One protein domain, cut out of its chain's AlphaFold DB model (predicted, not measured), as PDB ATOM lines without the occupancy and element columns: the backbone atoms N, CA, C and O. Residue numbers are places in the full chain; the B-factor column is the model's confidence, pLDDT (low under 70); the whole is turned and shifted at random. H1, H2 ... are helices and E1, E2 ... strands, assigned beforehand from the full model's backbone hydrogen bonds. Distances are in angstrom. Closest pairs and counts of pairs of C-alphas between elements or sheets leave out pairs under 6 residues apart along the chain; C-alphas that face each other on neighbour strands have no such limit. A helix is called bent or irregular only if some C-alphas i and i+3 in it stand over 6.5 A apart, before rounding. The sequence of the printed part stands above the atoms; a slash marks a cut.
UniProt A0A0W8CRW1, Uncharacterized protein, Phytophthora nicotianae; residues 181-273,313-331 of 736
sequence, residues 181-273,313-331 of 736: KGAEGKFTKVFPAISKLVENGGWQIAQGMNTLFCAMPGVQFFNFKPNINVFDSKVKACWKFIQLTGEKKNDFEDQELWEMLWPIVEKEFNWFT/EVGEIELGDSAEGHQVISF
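What this domain is: This is residues 181 to 273 and 313 to 331 of the 736 residues of an uncharacterized protein of Phytophthora nicotianae (UniProt A0A0W8CRW1). What shape does the backbone take? Helix H2 lies in the middle, with the longer H1 crossing it on one side, H3 beside H1 running back along it, and two small strand hairpins next to H2. H3 and the hairpin E1 and E2 lie toward opposite ends of the body, while the hairpin E3 and E4 is beside H2. What is the make-up and how large is it? The printed part has 112 residues with three named helices and four named strands in the order H1, E1, E2, H2, H3, E3, E4, a mixed class of helices and strands in which each hairpin is an antiparallel sheet of two strands. It is compact, with a radius of gyration of the C-alphas of 14.6 A, and its elongated outline spans 46 by 29 by 28 A.

How they stand to each other: What does the first helix meet? H1, residues 183 to 200, and H2, residues 234 to 247, touch and are about perpendicular at 83 degrees, with Ser 195 and Cys 238 their closest C-alphas at 6.2 A. H1 and H3, residues 255 to 269, touch and run opposite ways at a shallow tilt of 13 degrees, with the C-alphas of Phe 187 and Ile 264 closest at 6.8 A. H2 and H3 are close but not clearly touching, their closest C-alphas being those of Ile 242 and Leu 257 at 8.0 A. How is the first hairpin paired? E1, residues 204 to 207, and E2, residues 212 to 215, are antiparallel at 161 degrees, with N 206 and O 213 within hydrogen-bond range at 2.8 A. The closest C-alphas of E2 and H2 are those of Cys 214 and Ala 237, 6.2 A apart. Where does the second hairpin stand? E3, residues 317 to 322, and E4, residues 325 to 329, are antiparallel at 158 degrees, with N 319 and O 327 within hydrogen-bond range at 2.8 A. The closest C-alphas of H2 and E3 are those of Lys 236 and Leu 319, 6.9 A apart, and E1 and E3 are apart. How complete are the helix backbones? Each O i to N i+4 pair is within hydrogen-bond range in H2, against 7 of 14 in H1 and 9 of 11 in H3.

Where its parts are: Where does H1 run? It begins at C-alpha 183, (84.170, 98.824, 80.156), and spans 26.5 A to C-alpha 200. It has a kink of 60 degrees near residue 190 and is irregular, with C-alphas 189 and 192 lying 7.2 A apart. How long are the other helices? H2 spans 19.9 A and H3 spans 20.3 A, ending at C-alpha 269, (84.536, 101.474, 71.982). H3 is irregular, but only just: C-alphas 260 and 263 are 6.6 A apart. How long are the strands? E1 and E2 each span 9.8 A, E3 spans 14.1 A, and E4 spans 12.9 A to C-alpha 329, (97.260, 96.153, 87.339).

The domain as a whole: What are the extremes? The two C-alphas farthest apart are those of Phe 222 and Thr 273, at 46.1 A. Which link is long, and where is the cut? The link from E2 to H2, residues 216 to 233, is long, and its residues 230 to 231 pair antiparallel with residues 214 to 215 of E2. Residues 274 to 312 are not printed, and C-alphas 273 and 313 are 18.2 A apart across the cut. Where is confidence low? The mean pLDDT of the printed part is 82.8, but residue 181 and residues 316 to 331 of the model are under 70.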
ATOM      1  N   LYS A 181      78.841  96.825  84.974       58.91
ATOM      2  CA  LYS A 181      78.264  97.559  83.827       58.91
ATOM      3  C   LYS A 181      79.282  98.475  83.112       58.91
ATOM      4  O   LYS A 181      78.899  99.201  82.198       58.91
ATOM      5  N   GLY A 182      80.540  98.485  83.555       75.19
ATOM      6  CA  GLY A 182      81.638  99.269  82.998       75.19
ATOM      7  C   GLY A 182      82.315  98.616  81.790       75.19
ATOM      8  O   GLY A 182      81.930  97.541  81.333       75.19
ATOM      9  N   ALA A 183      83.351  99.284  81.278       75.81
ATOM     10  CA  ALA A 183      84.170  98.824  80.156       75.81
ATOM     11  C   ALA A 183      84.769  97.422  80.384       75.81
ATOM     12  O   ALA A 183      84.815  96.611  79.461       75.81
ATOM     13  N   GLU A 184      85.150  97.111  81.626       78.25
ATOM     14  CA  GLU A 184      85.685  95.809  82.043       78.25
ATOM     15  C   GLU A 184      84.747  94.645  81.719       78.25
ATOM     16  O   GLU A 184      85.168  93.660  81.111       78.25
ATOM     17  N   GLY A 185      83.457  94.786  82.038       83.62
ATOM     18  CA  GLY A 185      82.451  93.751  81.795       83.62
ATOM     19  C   GLY A 185      82.208  93.468  80.309       83.62
ATOM     20  O   GLY A 185      81.623  92.448  79.948       83.62
ATOM     21  N   LYS A 186      82.658  94.355  79.415       87.12
ATOM     22  CA  LYS A 186      82.581  94.131  77.968       87.12
ATOM     23  C   LYS A 186      83.702  93.218  77.482       87.12
ATOM     24  O   LYS A 186      83.454  92.354  76.645       87.12
ATOM     25  N   PHE A 187      84.905  93.375  78.035       86.62
ATOM     26  CA  PHE A 187      86.052  92.521  77.724       86.62
ATOM     27  C   PHE A 187      85.920  91.123  78.326       86.62
ATOM     28  O   PHE A 187      86.355  90.154  77.705       86.62
ATOM     29  N   THR A 188      85.250  90.977  79.471       88.00
ATOM     30  CA  THR A 188      85.038  89.657  80.087       88.00
ATOM     31  C   THR A 188      84.201  88.706  79.225       88.00
ATOM     32  O   THR A 188      84.329  87.493  79.370       88.00
ATOM     33  N   LYS A 189      83.433  89.205  78.246       89.38
ATOM     34  CA  LYS A 189      82.652  88.369  77.310       89.38
ATOM     35  C   LYS A 189      83.508  87.394  76.491       89.38
ATOM     36  O   LYS A 189      83.033  86.318  76.142       89.38
ATOM     37  N   VAL A 190      84.766  87.737  76.190       91.31
ATOM     38  CA  VAL A 190      85.696  86.833  75.476       91.31
ATOM     39  C   VAL A 190      86.565  86.002  76.413       91.31
ATOM     40  O   VAL A 190      87.331  85.157  75.952       91.31
ATOM     41  N   PHE A 191      86.445  86.174  77.730       92.44
ATOM     42  CA  PHE A 191      87.297  85.469  78.688       92.44
ATOM     43  C   PHE A 191      87.122  83.951  78.675       92.44
ATOM     44  O   PHE A 191      88.122  83.267  78.870       92.44
ATOM     45  N   PRO A 192      85.949  83.376  78.359       92.56
ATOM     46  CA  PRO A 192      85.854  81.935  78.138       92.56
ATOM     47  C   PRO A 192      86.750  81.431  76.995       92.56
ATOM     48  O   PRO A 192      87.300  80.334  77.082       92.56
ATOM     49  N   ALA A 193      86.934  82.224  75.933       91.19
ATOM     50  CA  ALA A 193      87.842  81.892  74.836       91.19
ATOM     51  C   ALA A 193      89.307  82.123  75.239       91.19
ATOM     52  O   ALA A 193      90.139  81.235  75.057       91.19
ATOM     53  N   ILE A 194      89.605  83.257  75.882       92.19
ATOM     54  CA  ILE A 194      90.954  83.572  76.382       92.19
ATOM     55  C   ILE A 194      91.408  82.544  77.423       92.19
ATOM     56  O   ILE A 194      92.555  82.121  77.390       92.19
ATOM     57  N   SER A 195      90.516  82.049  78.284       92.69
ATOM     58  CA  SER A 195      90.822  80.996  79.259       92.69
ATOM     59  C   SER A 195      91.339  79.727  78.585       92.69
ATOM     60  O   SER A 195      92.204  79.064  79.149       92.69
ATOM     61  N   LYS A 196      90.856  79.383  77.386       93.25
ATOM     62  CA  LYS A 196      91.381  78.235  76.634       93.25
ATOM     63  C   LYS A 196      92.797  78.504  76.125       93.25
ATOM     64  O   LYS A 196      93.632  77.607  76.166       93.25
ATOM     65  N   LEU A 197      93.095  79.736  75.699       92.50
ATOM     66  CA  LEU A 197      94.463  80.136  75.350       92.50
ATOM     67  C   LEU A 197      95.386  80.121  76.571       92.50
ATOM     68  O   LEU A 197      96.519  79.670  76.461       92.50
ATOM     69  N   VAL A 198      94.899  80.564  77.732       92.12
ATOM     70  CA  VAL A 198      95.633  80.524  79.005       92.12
ATOM     71  C   VAL A 198      96.003  79.079  79.359       92.12
ATOM     72  O   VAL A 198      97.170  78.788  79.621       92.12
ATOM     73  N   GLU A 199      95.035  78.161  79.290       91.81
ATOM     74  CA  GLU A 199      95.245  76.721  79.503       91.81
ATOM     75  C   GLU A 199      96.260  76.140  78.497       91.81
ATOM     76  O   GLU A 199      97.201  75.448  78.893       91.81
ATOM     77  N   ASN A 200      96.146  76.487  77.209       91.31
ATOM     78  CA  ASN A 200      97.095  76.067  76.168       91.31
ATOM     79  C   ASN A 200      98.495  76.678  76.349       91.31
ATOM     80  O   ASN A 200      99.493  76.054  75.993       91.31
ATOM     81  N   GLY A 201      98.583  77.874  76.936       87.31
ATOM     82  CA  GLY A 201      99.819  78.588  77.254       87.31
ATOM     83  C   GLY A 201     100.594  78.004  78.439       87.31
ATOM     84  O   GLY A 201     101.550  78.621  78.910       87.31
ATOM     85  N   GLY A 202     100.184  76.839  78.949       91.12
ATOM     86  CA  GLY A 202     100.864  76.121  80.025       91.12
ATOM     87  C   GLY A 202     100.492  76.592  81.430       91.12
ATOM     88  O   GLY A 202     101.191  76.246  82.387       91.12
ATOM     89  N   TRP A 203      99.424  77.383  81.579       94.06
ATOM     90  CA  TRP A 203      98.903  77.738  82.896       94.06
ATOM     91  C   TRP A 203      98.203  76.533  83.512       94.06
ATOM     92  O   TRP A 203      97.465  75.803  82.852       94.06
ATOM     93  N   GLN A 204      98.426  76.328  84.803       91.94
ATOM     94  CA  GLN A 204      97.848  75.204  85.521       91.94
ATOM     95  C   GLN A 204      96.566  75.651  86.202       91.94
ATOM     96  O   GLN A 204      96.586  76.535  87.056       91.94
ATOM     97  N   ILE A 205      95.448  75.025  85.849       91.88
ATOM     98  CA  ILE A 205      94.179  75.251  86.535       91.88
ATOM     99  C   ILE A 205      93.938  74.084  87.483       91.88
ATOM    100  O   ILE A 205      93.760  72.944  87.057       91.88
ATOM    101  N   ALA A 206      93.953  74.374  88.779       88.94
ATOM    102  CA  ALA A 206      93.655  73.427  89.838       88.94
ATOM    103  C   ALA A 206      92.341  73.824  90.509       88.94
ATOM    104  O   ALA A 206      92.193  74.938  91.006       88.94
ATOM    105  N   GLN A 207      91.382  72.908  90.551       88.75
ATOM    106  CA  GLN A 207      90.135  73.114  91.277       88.75
ATOM    107  C   GLN A 207      90.279  72.522  92.684       88.75
ATOM    108  O   GLN A 207      90.372  71.308  92.855       88.75
ATOM    109  N   GLY A 208      90.360  73.390  93.691       83.19
ATOM    110  CA  GLY A 208      90.260  73.022  95.100       83.19
ATOM    111  C   GLY A 208      88.813  72.735  95.505       83.19
ATOM    112  O   GLY A 208      87.891  72.938  94.719       83.19
ATOM    113  N   MET A 209      88.609  72.298  96.755       79.38
ATOM    114  CA  MET A 209      87.313  71.803  97.249       79.38
ATOM    115  C   MET A 209      86.131  72.760  97.033       79.38
ATOM    116  O   MET A 209      85.023  72.252  97.003       79.38
ATOM    117  N   ASN A 210      86.353  74.072  96.858       82.06
ATOM    118  CA  ASN A 210      85.360  75.060  96.391       82.06
ATOM    119  C   ASN A 210      86.005  76.292  95.711       82.06
ATOM    120  O   ASN A 210      85.372  77.333  95.580       82.06
ATOM    121  N   THR A 211      87.282  76.223  95.338       81.06
ATOM    122  CA  THR A 211      88.051  77.395  94.888       81.06
ATOM    123  C   THR A 211      88.875  77.028  93.670       81.06
ATOM    124  O   THR A 211      89.645  76.068  93.702       81.06
ATOM    125  N   LEU A 212      88.705  77.776  92.583       88.25
ATOM    126  CA  LEU A 212      89.493  77.592  91.375       88.25
ATOM    127  C   LEU A 212      90.804  78.366  91.520       88.25
ATOM    128  O   LEU A 212      90.798  79.550  91.824       88.25
ATOM    129  N   PHE A 213      91.926  77.692  91.302       91.25
ATOM    130  CA  PHE A 213      93.250  78.294  91.309       91.25
ATOM    131  C   PHE A 213      93.854  78.215  89.910       91.25
ATOM    132  O   PHE A 213      94.027  77.128  89.364       91.25
ATOM    133  N   CYS A 214      94.198  79.361  89.335       93.38
ATOM    134  CA  CYS A 214      94.938  79.465  88.082       93.38
ATOM    135  C   CYS A 214      96.383  79.858  88.391       93.38
ATOM    136  O   CYS A 214      96.636  80.997  88.775       93.38
ATOM    137  N   ALA A 215      97.330  78.941  88.228       93.62
ATOM    138  CA  ALA A 215      98.751  79.182  88.440       93.62
ATOM    139  C   ALA A 215      99.480  79.449  87.117       93.62
ATOM    140  O   ALA A 215      99.258  78.761  86.116       93.62
ATOM    141  N   MET A 216     100.377  80.435  87.127       94.12
ATOM    142  CA  MET A 216     101.235  80.750  85.987       94.12
ATOM    143  C   MET A 216     102.149  79.566  85.613       94.12
ATOM    144  O   MET A 216     102.513  78.761  86.480       94.12
ATOM    145  N   PRO A 217     102.586  79.467  84.342       92.81
ATOM    146  CA  PRO A 217     103.512  78.430  83.910       92.81
ATOM    147  C   PRO A 217     104.804  78.472  84.737       92.81
ATOM    148  O   PRO A 217     105.384  79.534  84.956       92.81
ATOM    149  N   GLY A 218     105.258  77.310  85.211       90.69
ATOM    150  CA  GLY A 218     106.494  77.188  85.995       90.69
ATOM    151  C   GLY A 218     106.372  77.536  87.485       90.69
ATOM    152  O   GLY A 218     107.361  77.412  88.211       90.69
ATOM    153  N   VAL A 219     105.187  77.917  87.976       90.75
ATOM    154  CA  VAL A 219     104.965  78.122  89.414       90.75
ATOM    155  C   VAL A 219     105.025  76.782  90.140       90.75
ATOM    156  O   VAL A 219     104.232  75.876  89.904       90.75
ATOM    157  N   GLN A 220     105.986  76.660  91.051       88.00
ATOM    158  CA  GLN A 220     106.078  75.533  91.972       88.00
ATOM    159  C   GLN A 220     105.389  75.872  93.292       88.00
ATOM    160  O   GLN A 220     105.305  77.038  93.676       88.00
ATOM    161  N   PHE A 221     104.983  74.842  94.037       80.50
ATOM    162  CA  PHE A 221     104.323  74.977  95.342       80.50
ATOM    163  C   PHE A 221     105.076  75.898  96.325       80.50
ATOM    164  O   PHE A 221     104.455  76.652  97.063       80.50
ATOM    165  N   PHE A 222     106.414  75.893  96.304       83.56
ATOM    166  CA  PHE A 222     107.242  76.719  97.195       83.56
ATOM    167  C   PHE A 222     107.272  78.211  96.838       83.56
ATOM    168  O   PHE A 222     107.627  79.023  97.683       83.56
ATOM    169  N   ASN A 223     106.898  78.568  95.608       86.44
ATOM    170  CA  ASN A 223     106.866  79.951  95.138       86.44
ATOM    171  C   ASN A 223     105.434  80.479  95.030       86.44
ATOM    172  O   ASN A 223     105.223  81.505  94.395       86.44
ATOM    173  N   PHE A 224     104.451  79.788  95.605       88.94
ATOM    174  CA  PHE A 224     103.048  80.172  95.536       88.94
ATOM    175  C   PHE A 224     102.826  81.541  96.192       88.94
ATOM    176  O   PHE A 224     103.014  81.706  97.397       88.94
ATOM    177  N   LYS A 225     102.417  82.519  95.389       87.56
ATOM    178  CA  LYS A 225     102.072  83.875  95.805       87.56
ATOM    179  C   LYS A 225     100.664  84.206  95.293       87.56
ATOM    180  O   LYS A 225     100.500  84.458  94.090       87.56
ATOM    181  N   PRO A 226      99.648  84.189  96.175       87.69
ATOM    182  CA  PRO A 226      98.276  84.528  95.810       87.69
ATOM    183  C   PRO A 226      98.202  85.895  95.121       87.69
ATOM    184  O   PRO A 226      98.910  86.825  95.511       87.69
ATOM    185  N   ASN A 227      97.366  86.001  94.092       84.25
ATOM    186  CA  ASN A 227      97.148  87.179  93.243       84.25
ATOM    187  C   ASN A 227      98.386  87.708  92.489       84.25
ATOM    188  O   ASN A 227      98.257  88.640  91.706       84.25
ATOM    189  N   ILE A 228      99.557  87.079  92.641       86.94
ATOM    190  CA  ILE A 228     100.778  87.425  91.897       86.94
ATOM    191  C   ILE A 228     101.045  86.388  90.813       86.94
ATOM    192  O   ILE A 228     101.234  86.731  89.648       86.94
ATOM    193  N   ASN A 229     101.088  85.118  91.208       90.44
ATOM    194  CA  ASN A 229     101.372  84.014  90.299       90.44
ATOM    195  C   ASN A 229     100.361  82.870  90.402       90.44
ATOM    196  O   ASN A 229     100.354  82.004  89.528       90.44
ATOM    197  N   VAL A 230      99.494  82.891  91.419       91.62
ATOM    198  CA  VAL A 230      98.304  82.049  91.483       91.62
ATOM    199  C   VAL A 230      97.082  82.898  91.766       91.62
ATOM    200  O   VAL A 230      97.031  83.616  92.759       91.62
ATOM    201  N   PHE A 231      96.090  82.794  90.897       92.69
ATOM    202  CA  PHE A 231      94.867  83.582  90.933       92.69
ATOM    203  C   PHE A 231      93.700  82.718  91.394       92.69
ATOM    204  O   PHE A 231      93.613  81.549  91.029       92.69
ATOM    205  N   ASP A 232      92.803  83.306  92.174       91.31
ATOM    206  CA  ASP A 232      91.579  82.686  92.700       91.31
ATOM    207  C   ASP A 232      90.412  82.676  91.689       91.31
ATOM    208  O   ASP A 232      89.346  82.126  91.965       91.31
ATOM    209  N   SER A 233      90.595  83.283  90.511       91.12
ATOM    210  CA  SER A 233      89.590  83.299  89.451       91.12
ATOM    211  C   SER A 233      90.208  83.242  88.053       91.12
ATOM    212  O   SER A 233      91.288  83.785  87.790       91.12
ATOM    213  N   LYS A 234      89.472  82.625  87.116       91.62
ATOM    214  CA  LYS A 234      89.835  82.613  85.689       91.62
ATOM    215  C   LYS A 234      89.902  84.025  85.109       91.62
ATOM    216  O   LYS A 234      90.727  84.285  84.241       91.62
ATOM    217  N   VAL A 235      89.065  84.936  85.605       91.12
ATOM    218  CA  VAL A 235      89.000  86.332  85.152       91.12
ATOM    219  C   VAL A 235      90.301  87.061  85.479       91.12
ATOM    220  O   VAL A 235      90.919  87.640  84.587       91.12
ATOM    221  N   LYS A 236      90.772  86.959  86.728       91.06
ATOM    222  CA  LYS A 236      92.051  87.541  87.160       91.06
ATOM    223  C   LYS A 236      93.232  86.943  86.390       91.06
ATOM    224  O   LYS A 236      94.122  87.673  85.955       91.06
ATOM    225  N   ALA A 237      93.206  85.631  86.151       92.56
ATOM    226  CA  ALA A 237      94.222  84.955  85.349       92.56
ATOM    227  C   ALA A 237      94.237  85.429  83.884       92.56
ATOM    228  O   ALA A 237      95.312  85.685  83.347       92.56
ATOM    229  N   CYS A 238      93.069  85.603  83.254       93.31
ATOM    230  CA  CYS A 238      92.962  86.137  81.892       93.31
ATOM    231  C   CYS A 238      93.515  87.563  81.807       93.31
ATOM    232  O   CYS A 238      94.289  87.859  80.900       93.31
ATOM    233  N   TRP A 239      93.195  88.426  82.774       92.19
ATOM    234  CA  TRP A 239      93.762  89.775  82.831       92.19
ATOM    235  C   TRP A 239      95.284  89.764  82.946       92.19
ATOM    236  O   TRP A 239      95.969  90.450  82.184       92.19
ATOM    237  N   LYS A 240      95.832  88.930  83.835       91.69
ATOM    238  CA  LYS A 240      97.284  88.796  83.970       91.69
ATOM    239  C   LYS A 240      97.935  88.226  82.708       91.69
ATOM    240  O   LYS A 240      99.019  88.660  82.324       91.69
ATOM    241  N   PHE A 241      97.276  87.289  82.033       92.56
ATOM    242  CA  PHE A 241      97.740  86.752  80.758       92.56
ATOM    243  C   PHE A 241      97.799  87.827  79.664       92.56
ATOM    244  O   PHE A 241      98.815  87.924  78.975       92.56
ATOM    245  N   ILE A 242      96.769  88.674  79.551       91.94
ATOM    246  CA  ILE A 242      96.746  89.816  78.619       91.94
ATOM    247  C   ILE A 242      97.886  90.796  78.930       91.94
ATOM    248  O   ILE A 242      98.552  91.279  78.017       91.94
ATOM    249  N   GLN A 243      98.161  91.059  80.211       88.62
ATOM    250  CA  GLN A 243      99.282  91.911  80.613       88.62
ATOM    251  C   GLN A 243     100.631  91.323  80.164       88.62
ATOM    252  O   GLN A 243     101.408  91.997  79.491       88.62
ATOM    253  N   LEU A 244     100.896  90.057  80.496       89.56
ATOM    254  CA  LEU A 244     102.173  89.405  80.183       89.56
ATOM    255  C   LEU A 244     102.417  89.306  78.677       89.56
ATOM    256  O   LEU A 244     103.533  89.522  78.213       89.56
ATOM    257  N   THR A 245     101.377  88.999  77.903       88.94
ATOM    258  CA  THR A 245     101.449  88.981  76.432       88.94
ATOM    259  C   THR A 245     101.598  90.388  75.847       88.94
ATOM    260  O   THR A 245     102.266  90.567  74.827       88.94
ATOM    261  N   GLY A 246     101.048  91.408  76.512       85.81
ATOM    262  CA  GLY A 246     101.247  92.813  76.166       85.81
ATOM    263  C   GLY A 246     102.685  93.305  76.365       85.81
ATOM    264  O   GLY A 246     103.185  94.053  75.527       85.81
ATOM    265  N   GLU A 247     103.361  92.853  77.425       85.44
ATOM    266  CA  GLU A 247     104.747  93.224  77.764       85.44
ATOM    267  C   GLU A 247     105.802  92.574  76.853       85.44
ATOM    268  O   GLU A 247     106.906  93.104  76.691       85.44
ATOM    269  N   LYS A 248     105.484  91.439  76.216       85.44
ATOM    270  CA  LYS A 248     106.396  90.801  75.256       85.44
ATOM    271  C   LYS A 248     106.695  91.743  74.088       85.44
ATOM    272  O   LYS A 248     105.801  92.394  73.559       85.44
ATOM    273  N   LYS A 249     107.941  91.770  73.608       79.38
ATOM    274  CA  LYS A 249     108.332  92.586  72.438       79.38
ATOM    275  C   LYS A 249     107.894  91.988  71.098       79.38
ATOM    276  O   LYS A 249     107.737  92.729  70.136       79.38
ATOM    277  N   ASN A 250     107.703  90.670  71.037       78.94
ATOM    278  CA  ASN A 250     107.237  90.002  69.828       78.94
ATOM    279  C   ASN A 250     105.731  90.210  69.659       78.94
ATOM    280  O   ASN A 250     104.938  89.871  70.537       78.94
ATOM    281  N   ASP A 251     105.345  90.748  68.507       74.00
ATOM    282  CA  ASP A 251     103.942  90.998  68.173       74.00
ATOM    283  C   ASP A 251     103.265  89.781  67.505       74.00
ATOM    284  O   ASP A 251     102.043  89.753  67.397       74.00
ATOM    285  N   PHE A 252     104.033  88.751  67.115       73.12
ATOM    286  CA  PHE A 252     103.542  87.593  66.348       73.12
ATOM    287  C   PHE A 252     103.105  86.380  67.186       73.12
ATOM    288  O   PHE A 252     102.297  85.584  66.718       73.12
ATOM    289  N   GLU A 253     103.625  86.203  68.404       76.06
ATOM    290  CA  GLU A 253     103.390  84.976  69.193       76.06
ATOM    291  C   GLU A 253     101.957  84.863  69.725       76.06
ATOM    292  O   GLU A 253     101.434  83.762  69.859       76.06
ATOM    293  N   ASP A 254     101.313  85.999  69.983       85.69
ATOM    294  CA  ASP A 254     100.009  86.065  70.645       85.69
ATOM    295  C   ASP A 254      98.949  86.712  69.733       85.69
ATOM    296  O   ASP A 254      98.003  87.342  70.200       85.69
ATOM    297  N   GLN A 255      99.101  86.591  68.408       88.56
ATOM    298  CA  GLN A 255      98.214  87.248  67.442       88.56
ATOM    299  C   GLN A 255      96.749  86.806  67.586       88.56
ATOM    300  O   GLN A 255      95.853  87.640  67.490       88.56
ATOM    301  N   GLU A 256      96.503  85.535  67.912       91.19
ATOM    302  CA  GLU A 256      95.158  84.999  68.165       91.19
ATOM    303  C   GLU A 256      94.446  85.728  69.319       91.19
ATOM    304  O   GLU A 256      93.256  86.027  69.224       91.19
ATOM    305  N   LEU A 257      95.178  86.099  70.378       93.19
ATOM    306  CA  LEU A 257      94.628  86.863  71.502       93.19
ATOM    307  C   LEU A 257      94.133  88.240  71.048       93.19
ATOM    308  O   LEU A 257      93.016  88.651  71.373       93.19
ATOM    309  N   TRP A 258      94.960  88.954  70.284       93.50
ATOM    310  CA  TRP A 258      94.641  90.304  69.820       93.50
ATOM    311  C   TRP A 258      93.529  90.302  68.766       93.50
ATOM    312  O   TRP A 258      92.708  91.217  68.757       93.50
ATOM    313  N   GLU A 259      93.451  89.263  67.932       93.69
ATOM    314  CA  GLU A 259      92.348  89.048  66.987       93.69
ATOM    315  C   GLU A 259      91.008  88.784  67.688       93.69
ATOM    316  O   GLU A 259      89.971  89.227  67.205       93.69
ATOM    317  N   MET A 260      91.006  88.125  68.852       92.81
ATOM    318  CA  MET A 260      89.782  87.937  69.644       92.81
ATOM    319  C   MET A 260      89.339  89.204  70.385       92.81
ATOM    320  O   MET A 260      88.141  89.437  70.540       92.81
ATOM    321  N   LEU A 261      90.286  90.022  70.857       93.31
ATOM    322  CA  LEU A 261      89.984  91.259  71.590       93.31
ATOM    323  C   LEU A 261      89.576  92.411  70.661       93.31
ATOM    324  O   LEU A 261      88.769  93.257  71.049       93.31
ATOM    325  N   TRP A 262      90.103  92.447  69.436       94.88
ATOM    326  CA  TRP A 262      89.867  93.540  68.493       94.88
ATOM    327  C   TRP A 262      88.378  93.797  68.170       94.88
ATOM    328  O   TRP A 262      87.956  94.949  68.270       94.88
ATOM    329  N   PRO A 263      87.532  92.785  67.883       94.81
ATOM    330  CA  PRO A 263      86.108  92.997  67.616       94.81
ATOM    331  C   PRO A 263      85.349  93.681  68.758       94.81
ATOM    332  O   PRO A 263      84.359  94.364  68.508       94.81
ATOM    333  N   ILE A 264      85.792  93.504  70.009       93.44
ATOM    334  CA  ILE A 264      85.211  94.204  71.161       93.44
ATOM    335  C   ILE A 264      85.616  95.672  71.117       93.44
ATOM    336  O   ILE A 264      84.761  96.543  71.231       93.44
ATOM    337  N   VAL A 265      86.905  95.944  70.913       93.88
ATOM    338  CA  VAL A 265      87.446  97.307  70.806       93.88
ATOM    339  C   VAL A 265      86.737  98.094  69.696       93.88
ATOM    340  O   VAL A 265      86.328  99.237  69.899       93.88
ATOM    341  N   GLU A 266      86.493  97.446  68.561       93.50
ATOM    342  CA  GLU A 266      85.791  98.039  67.426       93.50
ATOM    343  C   GLU A 266      84.299  98.282  67.704       93.50
ATOM    344  O   GLU A 266      83.816  99.405  67.564       93.50
ATOM    345  N   LYS A 267      83.560  97.261  68.161       93.44
ATOM    346  CA  LYS A 267      82.101  97.364  68.351       93.44
ATOM    347  C   LYS A 267      81.689  98.182  69.571       93.44
ATOM    348  O   LYS A 267      80.679  98.874  69.530       93.44
ATOM    349  N   GLU A 268      82.418  98.058  70.676       91.25
ATOM    350  CA  GLU A 268      81.991  98.583  71.978       91.25
ATOM    351  C   GLU A 268      82.621  99.933  72.325       91.25
ATOM    352  O   GLU A 268      82.049 100.673  73.131       91.25
ATOM    353  N   PHE A 269      83.779 100.243  71.732       91.56
ATOM    354  CA  PHE A 269      84.536 101.474  71.982       91.56
ATOM    355  C   PHE A 269      84.727 102.325  70.719       91.56
ATOM    356  O   PHE A 269      85.351 103.381  70.786       91.56
ATOM    357  N   ASN A 270      84.152 101.922  69.580       94.19
ATOM    358  CA  ASN A 270      84.176 102.655  68.307       94.19
ATOM    359  C   ASN A 270      85.584 102.941  67.757       94.19
ATOM    360  O   ASN A 270      85.780 103.896  67.001       94.19
ATOM    361  N   TRP A 271      86.580 102.143  68.140       95.25
ATOM    362  CA  TRP A 271      87.857 102.135  67.431       95.25
ATOM    363  C   TRP A 271      87.632 101.588  66.027       95.25
ATOM    364  O   TRP A 271      86.733 100.781  65.814       95.25
ATOM    365  N   PHE A 272      88.431 102.013  65.058       94.06
ATOM    366  CA  PHE A 272      88.226 101.574  63.682       94.06
ATOM    367  C   PHE A 272      89.541 101.251  62.993       94.06
ATOM    368  O   PHE A 272      90.609 101.762  63.340       94.06
ATOM    369  N   THR A 273      89.443 100.374  62.003       96.06
ATOM    370  CA  THR A 273      90.558 100.016  61.134       96.06
ATOM    371  C   THR A 273      90.513 100.897  59.892       96.06
ATOM    372  O   THR A 273      89.475 101.014  59.243       96.06
ATOM    373  N   GLU A 313      90.078 102.907  78.759       84.75
ATOM    374  CA  GLU A 313      88.671 102.606  79.051       84.75
ATOM    375  C   GLU A 313      88.489 101.756  80.305       84.75
ATOM    376  O   GLU A 313      87.513 101.920  81.033       84.75
ATOM    377  N   VAL A 314      89.416 100.828  80.538       80.50
ATOM    378  CA  VAL A 314      89.391  99.927  81.692       80.50
ATOM    379  C   VAL A 314      90.205 100.512  82.848       80.50
ATOM    380  O   VAL A 314      89.802 100.394  83.997       80.50
ATOM    381  N   GLY A 315      91.287 101.234  82.554       75.31
ATOM    382  CA  GLY A 315      92.122 101.845  83.585       75.31
ATOM    383  C   GLY A 315      92.972 100.817  84.338       75.31
ATOM    384  O   GLY A 315      93.320  99.767  83.798       75.31
ATOM    385  N   GLU A 316      93.377 101.161  85.560       68.00
ATOM    386  CA  GLU A 316      94.153 100.277  86.433       68.00
ATOM    387  C   GLU A 316      93.225  99.225  87.064       68.00
ATOM    388  O   GLU A 316      92.325  99.583  87.817       68.00
ATOM    389  N   ILE A 317      93.410  97.937  86.756       62.31
ATOM    390  CA  ILE A 317      92.523  96.879  87.276       62.31
ATOM    391  C   ILE A 317      93.031  96.426  88.639       62.31
ATOM    392  O   ILE A 317      94.063  95.762  88.731       62.31
ATOM    393  N   GLU A 318      92.298  96.732  89.700       56.09
ATOM    394  CA  GLU A 318      92.597  96.267  91.056       56.09
ATOM    395  C   GLU A 318      92.379  94.743  91.164       56.09
ATOM    396  O   GLU A 318      91.256  94.234  91.179       56.09
ATOM    397  N   LEU A 319      93.468  93.972  91.245       51.94
ATOM    398  CA  LEU A 319      93.416  92.577  91.670       51.94
ATOM    399  C   LEU A 319      93.354  92.588  93.197       51.94
ATOM    400  O   LEU A 319      94.371  92.800  93.852       51.94
ATOM    401  N   GLY A 320      92.152  92.379  93.743       45.44
ATOM    402  CA  GLY A 320      91.871  92.471  95.182       45.44
ATOM    403  C   GLY A 320      92.902  91.818  96.119       45.44
ATOM    404  O   GLY A 320      93.632  90.900  95.742       45.44
ATOM    405  N   ASP A 321      92.914  92.317  97.357       39.50
ATOM    406  CA  ASP A 321      93.923  92.123  98.406       39.50
ATOM    407  C   ASP A 321      94.586  90.736  98.422       39.50
ATOM    408  O   ASP A 321      93.970  89.711  98.726       39.50
ATOM    409  N   SER A 322      95.889  90.706  98.134       40.84
ATOM    410  CA  SER A 322      96.739  89.606  98.585       40.84
ATOM    411  C   SER A 322      97.073  89.835 100.063       40.84
ATOM    412  O   SER A 322      97.099  90.975 100.524       40.84
ATOM    413  N   ALA A 323      97.396  88.777 100.813       37.19
ATOM    414  CA  ALA A 323      97.762  88.837 102.240       37.19
ATOM    415  C   ALA A 323      99.021  89.690 102.555       37.19
ATOM    416  O   ALA A 323      99.493  89.705 103.689       37.19
ATOM    417  N   GLU A 324      99.559  90.390 101.558       43.69
ATOM    418  CA  GLU A 324     100.780  91.192 101.587       43.69
ATOM    419  C   GLU A 324     100.598  92.576 100.910       43.69
ATOM    420  O   GLU A 324     101.570  93.308 100.753       43.69
ATOM    421  N   GLY A 325      99.368  92.967 100.527       41.44
ATOM    422  CA  GLY A 325      99.048  94.300  99.986       41.44
ATOM    423  C   GLY A 325      98.005  94.313  98.858       41.44
ATOM    424  O   GLY A 325      97.771  93.302  98.190       41.44
ATOM    425  N   HIS A 326      97.389  95.484  98.650       41.34
ATOM    426  CA  HIS A 326      96.461  95.784  97.551       41.34
ATOM    427  C   HIS A 326      97.246  95.873  96.233       41.34
ATOM    428  O   HIS A 326      98.191  96.660  96.146       41.34
ATOM    429  N   GLN A 327      96.915  95.061  95.222       52.31
ATOM    430  CA  GLN A 327      97.654  95.045  93.957       52.31
ATOM    431  C   GLN A 327      96.809  95.610  92.817       52.31
ATOM    432  O   GLN A 327      95.730  95.111  92.516       52.31
ATOM    433  N   VAL A 328      97.342  96.621  92.136       49.56
ATOM    434  CA  VAL A 328      96.683  97.282  91.008       49.56
ATOM    435  C   VAL A 328      97.428  96.937  89.705       49.56
ATOM    436  O   VAL A 328      98.658  96.991  89.649       49.56
ATOM    437  N   ILE A 329      96.715  96.458  88.674       52.22
ATOM    438  CA  ILE A 329      97.260  96.153  87.339       52.22
ATOM    439  C   ILE A 329      97.240  97.426  86.494       52.22
ATOM    440  O   ILE A 329      96.209  97.780  85.921       52.22
ATOM    441  N   SER A 330      98.394  98.070  86.326       44.31
ATOM    442  CA  SER A 330      98.533  99.215  85.422       44.31
ATOM    443  C   SER A 330      98.802  98.805  83.974       44.31
ATOM    444  O   SER A 330      99.806  98.151  83.700       44.31
ATOM    445  N   PHE A 331      97.979  99.270  83.027       49.41
ATOM    446  CA  PHE A 331      98.175  99.084  81.574       49.41
ATOM    447  C   PHE A 331      99.111 100.125  80.920       49.41
ATOM    448  O   PHE A 331      99.138 100.274  79.696       49.41
TER     449      PHE A 331